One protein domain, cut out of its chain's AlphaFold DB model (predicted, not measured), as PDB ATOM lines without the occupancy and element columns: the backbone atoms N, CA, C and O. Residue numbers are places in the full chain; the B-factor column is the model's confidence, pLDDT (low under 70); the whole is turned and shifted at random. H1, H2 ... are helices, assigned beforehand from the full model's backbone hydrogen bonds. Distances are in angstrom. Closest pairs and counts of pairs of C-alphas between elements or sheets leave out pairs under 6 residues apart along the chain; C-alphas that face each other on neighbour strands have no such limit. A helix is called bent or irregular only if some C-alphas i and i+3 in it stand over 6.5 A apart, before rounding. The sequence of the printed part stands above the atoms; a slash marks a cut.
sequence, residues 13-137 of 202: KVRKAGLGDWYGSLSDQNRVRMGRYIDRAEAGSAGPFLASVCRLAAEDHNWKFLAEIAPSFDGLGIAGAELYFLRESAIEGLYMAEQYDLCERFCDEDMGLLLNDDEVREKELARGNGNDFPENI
ATOM      1  N   LYS A  13      19.849  38.665  42.846       94.19
ATOM      2  CA  LYS A  13      20.582  38.210  41.656       94.19
ATOM      3  C   LYS A  13      22.025  38.712  41.611       94.19
ATOM      4  O   LYS A  13      22.915  37.938  41.288       94.19
ATOM      5  N   VAL A  14      22.261  39.962  42.013       94.50
ATOM      6  CA  VAL A  14      23.614  40.536  42.121       94.50
ATOM      7  C   VAL A  14      24.441  39.750  43.136       94.50
ATOM      8  O   VAL A  14      25.595  39.415  42.889       94.50
ATOM      9  N   ARG A  15      23.830  39.400  44.273       93.00
ATOM     10  CA  ARG A  15      24.480  38.594  45.308       93.00
ATOM     11  C   ARG A  15      24.788  37.177  44.824       93.00
ATOM     12  O   ARG A  15      25.878  36.688  45.087       93.00
ATOM     13  N   LYS A  16      23.849  36.533  44.118       92.94
ATOM     14  CA  LYS A  16      24.042  35.195  43.528       92.94
ATOM     15  C   LYS A  16      25.168  35.175  42.496       92.94
ATOM     16  O   LYS A  16      25.939  34.228  42.489       92.94
ATOM     17  N   ALA A  17      25.307  36.242  41.711       94.25
ATOM     18  CA  ALA A  17      26.404  36.413  40.762       94.25
ATOM     19  C   ALA A  17      27.756  36.757  41.425       94.25
ATOM     20  O   ALA A  17      28.744  36.931  40.720       94.25
ATOM     21  N   GLY A  18      27.824  36.888  42.759       93.38
ATOM     22  CA  GLY A  18      29.060  37.220  43.479       93.38
ATOM     23  C   GLY A  18      29.478  38.693  43.387       93.38
ATOM     24  O   GLY A  18      30.591  39.039  43.760       93.38
ATOM     25  N   LEU A  19      28.589  39.581  42.936       95.56
ATOM     26  CA  LEU A  19      28.894  40.981  42.612       95.56
ATOM     27  C   LEU A  19      28.512  41.972  43.726       95.56
ATOM     28  O   LEU A  19      28.293  43.154  43.467       95.56
ATOM     29  N   GLY A  20      28.388  41.502  44.971       94.62
ATOM     30  CA  GLY A  20      27.899  42.317  46.090       94.62
ATOM     31  C   GLY A  20      28.777  43.533  46.395       94.62
ATOM     32  O   GLY A  20      28.262  44.648  46.476       94.62
ATOM     33  N   ASP A  21      30.090  43.326  46.500       93.94
ATOM     34  CA  ASP A  21      31.046  44.395  46.814       93.94
ATOM     35  C   ASP A  21      31.159  45.404  45.667       93.94
ATOM     36  O   ASP A  21      31.111  46.616  45.890       93.94
ATOM     37  N   TRP A  22      31.210  44.913  44.425       95.94
ATOM     38  CA  TRP A  22      31.177  45.754  43.228       95.94
ATOM     39  C   TRP A  22      29.891  46.586  43.144       95.94
ATOM     40  O   TRP A  22      29.936  47.790  42.920       95.94
ATOM     41  N   TYR A  23      28.726  45.994  43.407       95.81
ATOM     42  CA  TYR A  23      27.467  46.742  43.427       95.81
ATOM     43  C   TYR A  23      27.438  47.804  44.537       95.81
ATOM     44  O   TYR A  23      26.858  48.882  44.380       95.81
ATOM     45  N   GLY A  24      28.083  47.511  45.668       94.31
ATOM     46  CA  GLY A  24      28.277  48.457  46.761       94.31
ATOM     47  C   GLY A  24      29.116  49.676  46.367       94.31
ATOM     48  O   GLY A  24      28.843  50.768  46.874       94.31
ATOM     49  N   SER A  25      30.072  49.517  45.446       94.31
ATOM     50  CA  SER A  25      30.942  50.602  44.968       94.31
ATOM     51  C   SER A  25      30.306  51.483  43.888       94.31
ATOM     52  O   SER A  25      30.777  52.598  43.658       94.31
ATOM     53  N   LEU A  26      29.212  51.037  43.259       95.38
ATOM     54  CA  LEU A  26      28.466  51.849  42.299       95.38
ATOM     55  C   LEU A  26      27.860  53.097  42.960       95.38
ATOM     56  O   LEU A  26      27.375  53.060  44.096       95.38
ATOM     57  N   SER A  27      27.806  54.192  42.199       94.88
ATOM     58  CA  SER A  27      27.049  55.386  42.584       94.88
ATOM     59  C   SER A  27      25.559  55.063  42.750       94.88
ATOM     60  O   SER A  27      25.036  54.141  42.117       94.88
ATOM     61  N   ASP A  28      24.834  55.858  43.544       94.38
ATOM     62  CA  ASP A  28      23.380  55.691  43.692       94.38
ATOM     63  C   ASP A  28      22.655  55.760  42.345       94.38
ATOM     64  O   ASP A  28      21.759  54.963  42.073       94.38
ATOM     65  N   GLN A  29      23.097  56.659  41.462       95.19
ATOM     66  CA  GLN A  29      22.550  56.772  40.115       95.19
ATOM     67  C   GLN A  29      22.749  55.480  39.311       95.19
ATOM     68  O   GLN A  29      21.818  55.036  38.638       95.19
ATOM     69  N   ASN A  30      23.918  54.844  39.409       95.44
ATOM     70  CA  ASN A  30      24.189  53.593  38.702       95.44
ATOM     71  C   ASN A  30      23.480  52.399  39.317       95.44
ATOM     72  O   ASN A  30      22.981  51.568  38.566       95.44
ATOM     73  N   ARG A  31      23.300  52.361  40.640       95.94
ATOM     74  CA  ARG A  31      22.417  51.376  41.279       95.94
ATOM     75  C   ARG A  31      20.973  51.502  40.790       95.94
ATOM     76  O   ARG A  31      20.353  50.495  40.456       95.94
ATOM     77  N   VAL A  32      20.454  52.726  40.669       94.12
ATOM     78  CA  VAL A  32      19.101  52.980  40.140       94.12
ATOM     79  C   VAL A  32      18.978  52.547  38.677       94.12
ATOM     80  O   VAL A  32      18.008  51.879  38.319       94.12
ATOM     81  N   ARG A  33      19.947  52.902  37.821       94.88
ATOM     82  CA  ARG A  33      19.950  52.488  36.406       94.88
ATOM     83  C   ARG A  33      20.035  50.972  36.271       94.88
ATOM     84  O   ARG A  33      19.236  50.384  35.552       94.88
ATOM     85  N   MET A  34      20.940  50.347  37.019       94.62
ATOM     86  CA  MET A  34      21.121  48.901  37.039       94.62
ATOM     87  C   MET A  34      19.856  48.165  37.492       94.62
ATOM     88  O   MET A  34      19.529  47.117  36.936       94.62
ATOM     89  N   GLY A  35      19.101  48.736  38.436       94.12
ATOM     90  CA  GLY A  35      17.824  48.196  38.912       94.12
ATOM     91  C   GLY A  35      16.814  47.884  37.802       94.12
ATOM     92  O   GLY A  35      16.003  46.981  37.971       94.12
ATOM     93  N   ARG A  36      16.900  48.551  36.642       94.19
ATOM     94  CA  ARG A  36      16.041  48.288  35.472       94.19
ATOM     95  C   ARG A  36      16.319  46.940  34.799       94.19
ATOM     96  O   ARG A  36      15.438  46.399  34.136       94.19
ATOM     97  N   TYR A  37      17.531  46.412  34.954       95.69
ATOM     98  CA  TYR A  37      18.025  45.260  34.191       95.69
ATOM     99  C   TYR A  37      18.179  43.997  35.041       95.69
ATOM    100  O   TYR A  37      18.127  42.891  34.506       95.69
ATOM    101  N   ILE A  38      18.328  44.141  36.362       94.19
ATOM    102  CA  ILE A  38      18.627  43.036  37.288       94.19
ATOM    103  C   ILE A  38      17.631  41.882  37.145       94.19
ATOM    104  O   ILE A  38      18.041  40.727  37.021       94.19
ATOM    105  N   ASP A  39      16.331  42.169  37.097       91.69
ATOM    106  CA  ASP A  39      15.299  41.127  37.054       91.69
ATOM    107  C   ASP A  39      15.295  40.337  35.743       91.69
ATOM    108  O   ASP A  39      14.911  39.166  35.737       91.69
ATOM    109  N   ARG A  40      15.820  40.912  34.659       92.38
ATOM    110  CA  ARG A  40      15.966  40.251  33.353       92.38
ATOM    111  C   ARG A  40      17.343  39.611  33.153       92.38
ATOM    112  O   ARG A  40      17.479  38.779  32.268       92.38
ATOM    113  N   ALA A  41      18.335  39.957  33.975       92.12
ATOM    114  CA  ALA A  41      19.692  39.441  33.845       92.12
ATOM    115  C   ALA A  41      19.822  37.965  34.261       92.12
ATOM    116  O   ALA A  41      19.167  37.496  35.205       92.12
ATOM    117  N   GLU A  42      20.703  37.247  33.569       85.81
ATOM    118  CA  GLU A  42      21.074  35.862  33.867       85.81
ATOM    119  C   GLU A  42      21.956  35.809  35.122       85.81
ATOM    120  O   GLU A  42      22.985  36.463  35.189       85.81
ATOM    121  N   ALA A  43      21.565  35.057  36.153       77.06
ATOM    122  CA  ALA A  43      22.197  35.130  37.480       77.06
ATOM    123  C   ALA A  43      23.177  33.975  37.782       77.06
ATOM    124  O   ALA A  43      23.293  33.575  38.940       77.06
ATOM    125  N   GLY A  44      23.823  33.406  36.756       80.88
ATOM    126  CA  GLY A  44      24.699  32.229  36.890       80.88
ATOM    127  C   GLY A  44      26.070  32.534  37.506       80.88
ATOM    128  O   GLY A  44      26.454  31.915  38.493       80.88
ATOM    129  N   SER A  45      26.780  33.514  36.947       90.75
ATOM    130  CA  SER A  45      28.092  34.004  37.397       90.75
ATOM    131  C   SER A  45      28.236  35.491  37.044       90.75
ATOM    132  O   SER A  45      27.354  36.075  36.405       90.75
ATOM    133  N   ALA A  46      29.321  36.127  37.493       94.75
ATOM    134  CA  ALA A  46      29.552  37.558  37.313       94.75
ATOM    135  C   ALA A  46      29.574  37.988  35.833       94.75
ATOM    136  O   ALA A  46      28.897  38.956  35.478       94.75
ATOM    137  N   GLY A  47      30.296  37.258  34.973       95.19
ATOM    138  CA  GLY A  47      30.427  37.569  33.545       95.19
ATOM    139  C   GLY A  47      29.090  37.566  32.798       95.19
ATOM    140  O   GLY A  47      28.668  38.623  32.332       95.19
ATOM    141  N   PRO A  48      28.363  36.434  32.735       93.94
ATOM    142  CA  PRO A  48      27.053  36.335  32.091       93.94
ATOM    143  C   PRO A  48      26.025  37.328  32.643       93.94
ATOM    144  O   PRO A  48      25.255  37.918  31.882       93.94
ATOM    145  N   PHE A  49      26.038  37.567  33.958       96.69
ATOM    146  CA  PHE A  49      25.149  38.545  34.573       96.69
ATOM    147  C   PHE A  49      25.406  39.956  34.042       96.69
ATOM    148  O   PHE A  49      24.474  40.626  33.588       96.69
ATOM    149  N   LEU A  50      26.663  40.404  34.059       97.38
ATOM    150  CA  LEU A  50      27.022  41.732  33.574       97.38
ATOM    151  C   LEU A  50      26.882  41.850  32.059       97.38
ATOM    152  O   LEU A  50      26.414  42.885  31.594       97.38
ATOM    153  N   ALA A  51      27.184  40.797  31.298       96.44
ATOM    154  CA  ALA A  51      26.997  40.785  29.851       96.44
ATOM    155  C   ALA A  51      25.513  40.943  29.487       96.44
ATOM    156  O   ALA A  51      25.144  41.737  28.618       96.44
ATOM    157  N   SER A  52      24.626  40.263  30.225       96.00
ATOM    158  CA  SER A  52      23.184  40.440  30.066       96.00
ATOM    159  C   SER A  52      22.737  41.853  30.437       96.00
ATOM    160  O   SER A  52      21.898  42.412  29.736       96.00
ATOM    161  N   VAL A  53      23.261  42.433  31.522       97.06
ATOM    162  CA  VAL A  53      22.974  43.831  31.886       97.06
ATOM    163  C   VAL A  53      23.438  44.778  30.780       97.06
ATOM    164  O   VAL A  53      22.701  45.702  30.442       97.06
ATOM    165  N   CYS A  54      24.608  44.531  30.187       97.12
ATOM    166  CA  CYS A  54      25.148  45.386  29.142       97.12
ATOM    167  C   CYS A  54      24.287  45.360  27.879       97.12
ATOM    168  O   CYS A  54      23.879  46.413  27.395       97.12
ATOM    169  N   ARG A  55      23.904  44.164  27.416       95.50
ATOM    170  CA  ARG A  55      22.988  44.001  26.280       95.50
ATOM    171  C   ARG A  55      21.652  44.709  26.511       95.50
ATOM    172  O   ARG A  55      21.194  45.449  25.652       95.50
ATOM    173  N   LEU A  56      21.050  44.529  27.687       96.50
ATOM    174  CA  LEU A  56      19.774  45.165  28.032       96.50
ATOM    175  C   LEU A  56      19.878  46.695  28.098       96.50
ATOM    176  O   LEU A  56      18.969  47.405  27.677       96.50
ATOM    177  N   ALA A  57      20.984  47.216  28.626       97.06
ATOM    178  CA  ALA A  57      21.240  48.648  28.641       97.06
ATOM    179  C   ALA A  57      21.504  49.198  27.234       97.06
ATOM    180  O   ALA A  57      21.125  50.336  26.961       97.06
ATOM    181  N   ALA A  58      22.117  48.404  26.353       95.31
ATOM    182  CA  ALA A  58      22.332  48.771  24.962       95.31
ATOM    183  C   ALA A  58      21.016  48.829  24.170       95.31
ATOM    184  O   ALA A  58      20.774  49.807  23.466       95.31
ATOM    185  N   GLU A  59      20.125  47.850  24.362       95.06
ATOM    186  CA  GLU A  59      18.760  47.852  23.807       95.06
ATOM    187  C   GLU A  59      17.966  49.108  24.222       95.06
ATOM    188  O   GLU A  59      17.222  49.668  23.420       95.06
ATOM    189  N   ASP A  60      18.166  49.586  25.454       96.31
ATOM    190  CA  ASP A  60      17.543  50.805  25.993       96.31
ATOM    191  C   ASP A  60      18.305  52.101  25.642       96.31
ATOM    192  O   ASP A  60      17.972  53.178  26.150       96.31
ATOM    193  N   HIS A  61      19.357  52.020  24.823       96.38
ATOM    194  CA  HIS A  61      20.237  53.138  24.469       96.38
ATOM    195  C   HIS A  61      20.847  53.875  25.677       96.38
ATOM    196  O   HIS A  61      21.137  55.074  25.641       96.38
ATOM    197  N   ASN A  62      21.068  53.166  26.785       96.62
ATOM    198  CA  ASN A  62      21.626  53.718  28.015       96.62
ATOM    199  C   ASN A  62      23.165  53.709  27.983       96.62
ATOM    200  O   ASN A  62      23.834  53.147  28.851       96.62
ATOM    201  N   TRP A  63      23.737  54.353  26.966       96.50
ATOM    202  CA  TRP A  63      25.175  54.351  26.666       96.50
ATOM    203  C   TRP A  63      26.021  54.885  27.814       96.50
ATOM    204  O   TRP A  63      27.050  54.314  28.166       96.50
ATOM    205  N   LYS A  64      25.540  55.948  28.466       95.56
ATOM    206  CA  LYS A  64      26.222  56.553  29.611       95.56
ATOM    207  C   LYS A  64      26.378  55.570  30.773       95.56
ATOM    208  O   LYS A  64      27.409  55.570  31.431       95.56
ATOM    209  N   PHE A  65      25.379  54.725  31.021       96.88
ATOM    210  CA  PHE A  65      25.488  53.695  32.052       96.88
ATOM    211  C   PHE A  65      26.565  52.668  31.710       96.88
ATOM    212  O   PHE A  65      27.391  52.362  32.565       96.88
ATOM    213  N   LEU A  66      26.584  52.186  30.465       96.62
ATOM    214  CA  LEU A  66      27.593  51.239  29.982       96.62
ATOM    215  C   LEU A  66      29.005  51.803  30.132       96.62
ATOM    216  O   LEU A  66      29.863  51.158  30.730       96.62
ATOM    217  N   ALA A  67      29.210  53.039  29.676       96.50
ATOM    218  CA  ALA A  67      30.472  53.758  29.803       96.50
ATOM    219  C   ALA A  67      30.942  53.923  31.254       96.50
ATOM    220  O   ALA A  67      32.139  53.896  31.519       96.50
ATOM    221  N   GLU A  68      30.018  54.083  32.202       96.94
ATOM    222  CA  GLU A  68      30.359  54.255  33.614       96.94
ATOM    223  C   GLU A  68      30.700  52.932  34.322       96.94
ATOM    224  O   GLU A  68      31.488  52.946  35.267       96.94
ATOM    225  N   ILE A  69      30.138  51.792  33.895       96.94
ATOM    226  CA  ILE A  69      30.402  50.491  34.541       96.94
ATOM    227  C   ILE A  69      31.532  49.701  33.876       96.94
ATOM    228  O   ILE A  69      32.258  48.993  34.574       96.94
ATOM    229  N   ALA A  70      31.722  49.835  32.563       97.50
ATOM    230  CA  ALA A  70      32.714  49.080  31.799       97.50
ATOM    231  C   ALA A  70      34.160  49.181  32.333       97.50
ATOM    232  O   ALA A  70      34.822  48.145  32.410       97.50
ATOM    233  N   PRO A  71      34.655  50.348  32.804       96.56
ATOM    234  CA  PRO A  71      36.001  50.453  33.373       96.56
ATOM    235  C   PRO A  71      36.257  49.528  34.571       96.56
ATOM    236  O   PRO A  71      37.406  49.242  34.893       96.56
ATOM    237  N   SER A  72      35.205  49.071  35.255       96.06
ATOM    238  CA  SER A  72      35.343  48.210  36.433       96.06
ATOM    239  C   SER A  72      35.578  46.733  36.111       96.06
ATOM    240  O   SER A  72      35.971  45.995  37.012       96.06
ATOM    241  N   PHE A  73      35.359  46.294  34.864       96.31
ATOM    242  CA  PHE A  73      35.356  44.871  34.501       96.31
ATOM    243  C   PHE A  73      36.686  44.174  34.802       96.31
ATOM    244  O   PHE A  73      36.693  43.068  35.339       96.31
ATOM    245  N   ASP A  74      37.801  44.863  34.569       90.44
ATOM    246  CA  ASP A  74      39.154  44.334  34.787       90.44
ATOM    247  C   ASP A  74      39.434  44.044  36.274       90.44
ATOM    248  O   ASP A  74      40.244  43.185  36.614       90.44
ATOM    249  N   GLY A  75      38.732  44.736  37.178       92.31
ATOM    250  CA  GLY A  75      38.855  44.567  38.626       92.31
ATOM    251  C   GLY A  75      37.987  43.449  39.213       92.31
ATOM    252  O   GLY A  75      38.055  43.209  40.416       92.31
ATOM    253  N   LEU A  76      37.163  42.780  38.400       94.50
ATOM    254  CA  LEU A  76      36.204  41.775  38.874       94.50
ATOM    255  C   LEU A  76      36.777  40.358  38.964       94.50
ATOM    256  O   LEU A  76      36.092  39.461  39.451       94.50
ATOM    257  N   GLY A  77      38.005  40.136  38.485       94.12
ATOM    258  CA  GLY A  77      38.609  38.802  38.436       94.12
ATOM    259  C   GLY A  77      37.933  37.849  37.440       94.12
ATOM    260  O   GLY A  77      38.088  36.637  37.557       94.12
ATOM    261  N   ILE A  78      37.174  38.387  36.481       95.38
ATOM    262  CA  ILE A  78      36.590  37.642  35.359       95.38
ATOM    263  C   ILE A  78      37.688  37.456  34.302       95.38
ATOM    264  O   ILE A  78      38.443  38.390  34.042       95.38
ATOM    265  N   ALA A  79      37.793  36.272  33.698       94.31
ATOM    266  CA  ALA A  79      38.848  35.940  32.735       94.31
ATOM    267  C   ALA A  79      38.339  35.036  31.597       94.31
ATOM    268  O   ALA A  79      37.212  34.536  31.649       94.31
ATOM    269  N   GLY A  80      39.184  34.829  30.580       94.62
ATOM    270  CA  GLY A  80      38.920  33.936  29.445       94.62
ATOM    271  C   GLY A  80      37.636  34.300  28.698       94.62
ATOM    272  O   GLY A  80      37.320  35.479  28.517       94.62
ATOM    273  N   ALA A  81      36.862  33.279  28.326       94.75
ATOM    274  CA  ALA A  81      35.595  33.443  27.622       94.75
ATOM    275  C   ALA A  81      34.603  34.373  28.336       94.75
ATOM    276  O   ALA A  81      33.995  35.220  27.686       94.75
ATOM    277  N   GLU A  82      34.439  34.274  29.660       94.81
ATOM    278  CA  GLU A  82      33.491  35.149  30.367       94.81
ATOM    279  C   GLU A  82      33.862  36.633  30.243       94.81
ATOM    280  O   GLU A  82      32.972  37.469  30.083       94.81
ATOM    281  N   LEU A  83      35.159  36.964  30.295       96.25
ATOM    282  CA  LEU A  83      35.626  38.346  30.162       96.25
ATOM    283  C   LEU A  83      35.430  38.856  28.735       96.25
ATOM    284  O   LEU A  83      34.921  39.961  28.557       96.25
ATOM    285  N   TYR A  84      35.782  38.028  27.748       96.81
ATOM    286  CA  TYR A  84      35.595  38.328  26.332       96.81
ATOM    287  C   TYR A  84      34.131  38.686  26.028       96.81
ATOM    288  O   TYR A  84      33.833  39.786  25.569       96.81
ATOM    289  N   PHE A  85      33.180  37.812  26.382       95.31
ATOM    290  CA  PHE A  85      31.758  38.056  26.102       95.31
ATOM    291  C   PHE A  85      31.179  39.234  26.896       95.31
ATOM    292  O   PHE A  85      30.289  39.936  26.405       95.31
ATOM    293  N   LEU A  86      31.674  39.471  28.114       97.19
ATOM    294  CA  LEU A  86      31.315  40.655  28.888       97.19
ATOM    295  C   LEU A  86      31.747  41.935  28.171       97.19
ATOM    296  O   LEU A  86      30.934  42.843  27.992       97.19
ATOM    297  N   ARG A  87      33.000  42.025  27.739       97.56
ATOM    298  CA  ARG A  87      33.514  43.227  27.083       97.56
ATOM    299  C   ARG A  87      32.892  43.445  25.710       97.56
ATOM    300  O   ARG A  87      32.413  44.555  25.475       97.56
ATOM    301  N   GLU A  88      32.750  42.401  24.889       96.25
ATOM    302  CA  GLU A  88      32.036  42.451  23.600       96.25
ATOM    303  C   GLU A  88      30.626  43.045  23.753       96.25
ATOM    304  O   GLU A  88      30.201  43.874  22.947       96.25
ATOM    305  N   SER A  89      29.912  42.697  24.831       95.94
ATOM    306  CA  SER A  89      28.566  43.224  25.099       95.94
ATOM    307  C   SER A  89      28.521  44.721  25.448       95.94
ATOM    308  O   SER A  89      27.450  45.328  25.406       95.94
ATOM    309  N   ALA A  90      29.662  45.326  25.788       97.25
ATOM    310  CA  ALA A  90      29.780  46.741  26.131       97.25
ATOM    311  C   ALA A  90      30.334  47.610  24.987       97.25
ATOM    312  O   ALA A  90      30.192  48.832  25.053       97.25
ATOM    313  N   ILE A  91      30.930  47.017  23.945       97.50
ATOM    314  CA  ILE A  91      31.634  47.735  22.866       97.50
ATOM    315  C   ILE A  91      30.764  48.787  22.182       97.50
ATOM    316  O   ILE A  91      31.174  49.941  22.066       97.50
ATOM    317  N   GLU A  92      29.550  48.421  21.767       95.75
ATOM    318  CA  GLU A  92      28.627  49.371  21.139       95.75
ATOM    319  C   GLU A  92      28.307  50.531  22.087       95.75
ATOM    320  O   GLU A  92      28.359  51.695  21.697       95.75
ATOM    321  N   GLY A  93      28.049  50.229  23.361       96.31
ATOM    322  CA  GLY A  93      27.784  51.240  24.377       96.31
ATOM    323  C   GLY A  93      28.944  52.206  24.584       96.31
ATOM    324  O   GLY A  93      28.719  53.408  24.710       96.31
ATOM    325  N   LEU A  94      30.176  51.694  24.591       97.88
ATOM    326  CA  LEU A  94      31.388  52.505  24.682       97.88
ATOM    327  C   LEU A  94      31.540  53.413  23.465       97.88
ATOM    328  O   LEU A  94      31.780  54.607  23.632       97.88
ATOM    329  N   TYR A  95      31.346  52.873  22.263       97.75
ATOM    330  CA  TYR A  95      31.394  53.652  21.030       97.75
ATOM    331  C   TYR A  95      30.339  54.766  21.023       97.75
ATOM    332  O   TYR A  95      30.667  55.930  20.804       97.75
ATOM    333  N   MET A  96      29.082  54.434  21.332       97.31
ATOM    334  CA  MET A  96      27.966  55.387  21.337       97.31
ATOM    335  C   MET A  96      28.063  56.432  22.458       97.31
ATOM    336  O   MET A  96      27.483  57.510  22.348       97.31
ATOM    337  N   ALA A  97      28.793  56.133  23.535       97.38
ATOM    338  CA  ALA A  97      29.124  57.073  24.606       97.38
ATOM    339  C   ALA A  97      30.451  57.823  24.376       97.38
ATOM    340  O   ALA A  97      30.971  58.443  25.310       97.38
ATOM    341  N   GLU A  98      31.013  57.734  23.168       97.75
ATOM    342  CA  GLU A  98      32.263  58.382  22.755       97.75
ATOM    343  C   GLU A  98      33.484  57.989  23.608       97.75
ATOM    344  O   GLU A  98      34.488  58.698  23.662       97.75
ATOM    345  N   GLN A  99      33.434  56.829  24.271       97.94
ATOM    346  CA  GLN A  99      34.543  56.265  25.045       97.94
ATOM    347  C   GLN A  99      35.504  55.490  24.132       97.94
ATOM    348  O   GLN A  99      35.761  54.301  24.334       97.94
ATOM    349  N   TYR A 100      36.015  56.162  23.100       97.81
ATOM    350  CA  TYR A 100      36.762  55.525  22.013       97.81
ATOM    351  C   TYR A 100      38.060  54.855  22.476       97.81
ATOM    352  O   TYR A 100      38.322  53.734  22.062       97.81
ATOM    353  N   ASP A 101      38.817  55.470  23.393       97.50
ATOM    354  CA  ASP A 101      40.059  54.879  23.920       97.50
ATOM    355  C   ASP A 101      39.799  53.535  24.625       97.50
ATOM    356  O   ASP A 101      40.520  52.557  24.431       97.50
ATOM    357  N   LEU A 102      38.740  53.475  25.441       97.12
ATOM    358  CA  LEU A 102      38.364  52.256  26.154       97.12
ATOM    359  C   LEU A 102      37.781  51.206  25.202       97.12
ATOM    360  O   LEU A 102      38.078  50.023  25.352       97.12
ATOM    361  N   CYS A 103      36.996  51.640  24.212       97.75
ATOM    362  CA  CYS A 103      36.496  50.784  23.141       97.75
ATOM    363  C   CYS A 103      37.654  50.123  22.379       97.75
ATOM    364  O   CYS A 103      37.654  48.905  22.228       97.75
ATOM    365  N   GLU A 104      38.647  50.900  21.932       97.31
ATOM    366  CA  GLU A 104      39.827  50.392  21.217       97.31
ATOM    367  C   GLU A 104      40.617  49.408  22.080       97.31
ATOM    368  O   GLU A 104      40.927  48.312  21.618       97.31
ATOM    369  N   ARG A 105      40.855  49.747  23.354       97.06
ATOM    370  CA  ARG A 105      41.558  48.862  24.289       97.06
ATOM    371  C   ARG A 105      40.851  47.519  24.465       97.06
ATOM    372  O   ARG A 105      41.500  46.483  24.372       97.06
ATOM    373  N   PHE A 106      39.539  47.529  24.712       97.50
ATOM    374  CA  PHE A 106      38.771  46.285  24.811       97.50
ATOM    375  C   PHE A 106      38.848  45.497  23.505       97.50
ATOM    376  O   PHE A 106      39.148  44.312  23.551       97.50
ATOM    377  N   CYS A 107      38.712  46.154  22.348       97.12
ATOM    378  CA  CYS A 107      38.855  45.480  21.059       97.12
ATOM    379  C   CYS A 107      40.231  44.829  20.872       97.12
ATOM    380  O   CYS A 107      40.308  43.727  20.342       97.12
ATOM    381  N   ASP A 108      41.314  45.490  21.273       96.00
ATOM    382  CA  ASP A 108      42.672  44.948  21.156       96.00
ATOM    383  C   ASP A 108      42.882  43.723  22.044       96.00
ATOM    384  O   ASP A 108      43.376  42.691  21.582       96.00
ATOM    385  N   GLU A 109      42.483  43.828  23.309       96.25
ATOM    386  CA  GLU A 109      42.612  42.744  24.281       96.25
ATOM    387  C   GLU A 109      41.718  41.549  23.909       96.25
ATOM    388  O   GLU A 109      42.168  40.402  23.945       96.25
ATOM    389  N   ASP A 110      40.484  41.810  23.479       96.25
ATOM    390  CA  ASP A 110      39.505  40.783  23.129       96.25
ATOM    391  C   ASP A 110      39.849  40.088  21.806       96.25
ATOM    392  O   ASP A 110      39.661  38.880  21.691       96.25
ATOM    393  N   MET A 111      40.439  40.791  20.829       95.12
ATOM    394  CA  MET A 111      41.028  40.139  19.649       95.12
ATOM    395  C   MET A 111      42.189  39.220  20.042       95.12
ATOM    396  O   MET A 111      42.352  38.146  19.466       95.12
ATOM    397  N   GLY A 112      42.980  39.617  21.044       95.69
ATOM    398  CA  GLY A 112      44.001  38.758  21.636       95.69
ATOM    399  C   GLY A 112      43.407  37.472  22.213       95.69
ATOM    400  O   GLY A 112      43.922  36.393  21.930       95.69
ATOM    401  N   LEU A 113      42.309  37.567  22.966       96.19
ATOM    402  CA  LEU A 113      41.598  36.397  23.492       96.19
ATOM    403  C   LEU A 113      41.020  35.535  22.363       96.19
ATOM    404  O   LEU A 113      41.277  34.340  22.322       96.19
ATOM    405  N   LEU A 114      40.322  36.139  21.401       95.81
ATOM    406  CA  LEU A 114      39.683  35.432  20.289       95.81
ATOM    407  C   LEU A 114      40.653  34.574  19.465       95.81
ATOM    408  O   LEU A 114      40.279  33.510  18.975       95.81
ATOM    409  N   LEU A 115      41.889  35.043  19.288       93.62
ATOM    410  CA  LEU A 115      42.886  34.359  18.465       93.62
ATOM    411  C   LEU A 115      43.756  33.367  19.238       93.62
ATOM    412  O   LEU A 115      44.314  32.464  18.617       93.62
ATOM    413  N   ASN A 116      43.898  33.537  20.556       95.25
ATOM    414  CA  ASN A 116      44.838  32.754  21.366       95.25
ATOM    415  C   ASN A 116      44.167  31.850  22.416       95.25
ATOM    416  O   ASN A 116      44.862  31.043  23.028       95.25
ATOM    417  N   ASP A 117      42.859  31.980  22.642       96.25
ATOM    418  CA  ASP A 117      42.077  31.143  23.556       96.25
ATOM    419  C   ASP A 117      41.086  30.282  22.756       96.25
ATOM    420  O   ASP A 117      40.121  30.784  22.169       96.25
ATOM    421  N   ASP A 118      41.336  28.970  22.727       95.12
ATOM    422  CA  ASP A 118      40.519  28.006  21.985       95.12
ATOM    423  C   ASP A 118      39.058  28.000  22.463       95.12
ATOM    424  O   ASP A 118      38.149  27.877  21.643       95.12
ATOM    425  N   GLU A 119      38.802  28.208  23.761       95.94
ATOM    426  CA  GLU A 119      37.438  28.228  24.298       95.94
ATOM    427  C   GLU A 119      36.663  29.447  23.781       95.94
ATOM    428  O   GLU A 119      35.489  29.340  23.409       95.94
ATOM    429  N   VAL A 120      37.315  30.613  23.739       96.25
ATOM    430  CA  VAL A 120      36.730  31.840  23.174       96.25
ATOM    431  C   VAL A 120      36.412  31.620  21.700       96.25
ATOM    432  O   VAL A 120      35.293  31.885  21.252       96.25
ATOM    433  N   ARG A 121      37.387  31.092  20.957       94.94
ATOM    434  CA  ARG A 121      37.270  30.856  19.522       94.94
ATOM    435  C   ARG A 121      36.146  29.882  19.187       94.94
ATOM    436  O   ARG A 121      35.332  30.180  18.315       94.94
ATOM    437  N   GLU A 122      36.071  28.747  19.878       94.44
ATOM    438  CA  GLU A 122      35.013  27.750  19.690       94.44
ATOM    439  C   GLU A 122      33.628  28.333  19.982       94.44
ATOM    440  O   GLU A 122      32.689  28.125  19.209       94.44
ATOM    441  N   LYS A 123      33.491  29.109  21.066       94.38
ATOM    442  CA  LYS A 123      32.218  29.749  21.417       94.38
ATOM    443  C   LYS A 123      31.786  30.792  20.388       94.38
ATOM    444  O   LYS A 123      30.598  30.858  20.078       94.38
ATOM    445  N   GLU A 124      32.708  31.580  19.842       94.25
ATOM    446  CA  GLU A 124      32.395  32.516  18.757       94.25
ATOM    447  C   GLU A 124      32.010  31.795  17.460       94.25
ATOM    448  O   GLU A 124      30.980  32.113  16.869       94.25
ATOM    449  N   LEU A 125      32.750  30.763  17.045       93.19
ATOM    450  CA  LEU A 125      32.385  29.954  15.872       93.19
ATOM    451  C   LEU A 125      30.997  29.312  16.030       93.19
ATOM    452  O   LEU A 125      30.210  29.285  15.081       93.19
ATOM    453  N   ALA A 126      30.652  28.866  17.241       92.62
ATOM    454  CA  ALA A 126      29.331  28.328  17.556       92.62
ATOM    455  C   ALA A 126      28.201  29.373  17.467       92.62
ATOM    456  O   ALA A 126      27.050  28.995  17.243       92.62
ATOM    457  N   ARG A 127      28.497  30.675  17.616       90.62
ATOM    458  CA  ARG A 127      27.535  31.767  17.357       90.62
ATOM    459  C   ARG A 127      27.316  32.022  15.864       90.62
ATOM    460  O   ARG A 127      26.308  32.629  15.505       90.62
ATOM    461  N   GLY A 128      28.261  31.613  15.020       85.44
ATOM    462  CA  GLY A 128      28.130  31.605  13.567       85.44
ATOM    463  C   GLY A 128      27.426  30.340  13.075       85.44
ATOM    464  O   GLY A 128      26.341  29.987  13.536       85.44
ATOM    465  N   ASN A 129      28.044  29.648  12.119       83.81
ATOM    466  CA  ASN A 129      27.559  28.368  11.584       83.81
ATOM    467  C   ASN A 129      28.413  27.162  12.040       83.81
ATOM    468  O   ASN A 129      28.272  26.066  11.496       83.81
ATOM    469  N   GLY A 130      29.313  27.369  13.009       81.19
ATOM    470  CA  GLY A 130      30.269  26.379  13.511       81.19
ATOM    471  C   GLY A 130      31.591  26.308  12.738       81.19
ATOM    472  O   GLY A 130      32.578  25.847  13.301       81.19
ATOM    473  N   ASN A 131      31.636  26.785  11.492       83.38
ATOM    474  CA  ASN A 131      32.852  26.820  10.666       83.38
ATOM    475  C   ASN A 131      33.354  28.248  10.424       83.38
ATOM    476  O   ASN A 131      34.558  28.459  10.297       83.38
ATOM    477  N   ASP A 132      32.435  29.210  10.401       87.62
ATOM    478  CA  ASP A 132      32.696  30.617  10.149       87.62
ATOM    479  C   ASP A 132      32.340  31.452  11.378       87.62
ATOM    480  O   ASP A 132      31.351  31.195  12.075       87.62
ATOM    481  N   PHE A 133      33.138  32.493  11.616       91.06
ATOM    482  CA  PHE A 133      32.820  33.508  12.611       91.06
ATOM    483  C   PHE A 133      31.525  34.247  12.244       91.06
ATOM    484  O   PHE A 133      31.235  34.439  11.059       91.06
ATOM    485  N   PRO A 134      30.742  34.711  13.233       90.62
ATOM    486  CA  PRO A 134      29.512  35.431  12.955       90.62
ATOM    487  C   PRO A 134      29.774  36.736  12.189       90.62
ATOM    488  O   PRO A 134      30.788  37.427  12.353       90.62
ATOM    489  N   GLU A 135      28.788  37.138  11.386       86.19
ATOM    490  CA  GLU A 135      28.814  38.422  10.680       86.19
ATOM    491  C   GLU A 135      28.852  39.623  11.628       86.19
ATOM    492  O   GLU A 135      29.254  40.707  11.215       86.19
ATOM    493  N   ASN A 136      28.468  39.465  12.895       86.62
ATOM    494  CA  ASN A 136      28.522  40.540  13.877       86.62
ATOM    495  C   ASN A 136      29.386  40.161  15.083       86.62
ATOM    496  O   ASN A 136      28.890  39.595  16.059       86.62
ATOM    497  N   ILE A 137      30.663  40.535  15.004       93.38
ATOM    498  CA  ILE A 137      31.572  40.625  16.149       93.38
ATOM    499  C   ILE A 137      31.747  42.120  16.454       93.38
ATOM    500  O   ILE A 137      32.367  42.821  15.640       93.38
TER     501      ILE A 137
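This is residues 13 to 137 of the 202 residues of an uncharacterized protein of Candidatus Methanomethylophilus sp. 1R26 (UniProt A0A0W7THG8). The middle is H6, a long kinked helix; H4 and H5 pack on one side of it in a triangular up-and-down bundle, and H7 folds back along another side. Three short helices, H1, H2 and H3, loosely cover H4 and H5 at one extreme of the domain, while H8 lies across the end where H6 begins and H7 ends, followed by a tail with no named element. The 125 printed residues hold eight named helices, H1 to H8 in order, and no named strand: the class is all helix. The whole is compact, with a radius of gyration of the C-alphas of 14.2 A, and its C-alphas span 44 by 32 by 24 A.

H6, residues 80 to 96, is 25.4 A long, starting with C-alpha 80 at (38.920, 33.936, 29.445). H7, residues 100 to 116, measures 24.2 A, and H8, residues 118 to 127, 14.3 A, ending with C-alpha 127 at (27.535, 31.767, 17.357). Before H6 stand H4, residues 46 to 59, 20.1 A, and H5, residues 63 to 76, 20.7 A. H1 is residues 13 to 16, with C-alpha 13 at (20.582, 38.210, 41.656); H2 is residues 20 to 25 and H3 residues 28 to 35. H5 and H6 are irregular: C-alphas 71 and 74 are 7.0 A apart, and C-alphas 89 and 92 are 7.3 A apart. H6 has a kink of 34 degrees near residue 90.

H6 is the hub, touching four helices. It touches H4 at a shallow tilt of 22 degrees, the same way; the closest C-alphas, of Ala 51 and Leu 86, are 4.4 A apart. H5 and H6 form a hairpin at 26 degrees, with the C-alphas of Trp 63 and Gly 93 closest at 4.7 A. H4 and H5 form another at 11 degrees, H4 touching with residues 54 to 58 alone; the closest C-alphas, of Cys 54 and Leu 66, are 6.4 A apart. H6 and H7 form a third at 29 degrees, with the C-alphas of Leu 94 and Cys 103 closest at 5.6 A. H8 touches H6 at residues 80 to 84 alone, at a steep tilt of 56 degrees; the C-alphas of Ala 81 and Val 120 are closest at 4.9 A. H7 and H8 touch only at the corner, about perpendicular at 75 degrees, the C-alphas of Leu 114 and Arg 121 being closest at 5.2 A. H3 is close to but not clearly touching H5, with the C-alphas of Asn 30 and Phe 65 closest at 6.8 A. H1 is likewise close to H4, and H2 to H5. Every O i to N i+4 pair is within hydrogen-bond range in H2, H3, H4, H7 and H8; in H6 10 of 13 are, in H5 4 of 10, beside 7 of 11 O i to N i+3 pairs, and H1 is too short for such a pair.

The C-alphas farthest apart, of Asp 28 and Asn 131, are 44.9 A apart. The printed part has no cut and no long link; the link from H3 to H4 is short, and the others are tight. The mean pLDDT of the printed part is 94.4, and no printed residue is under 70.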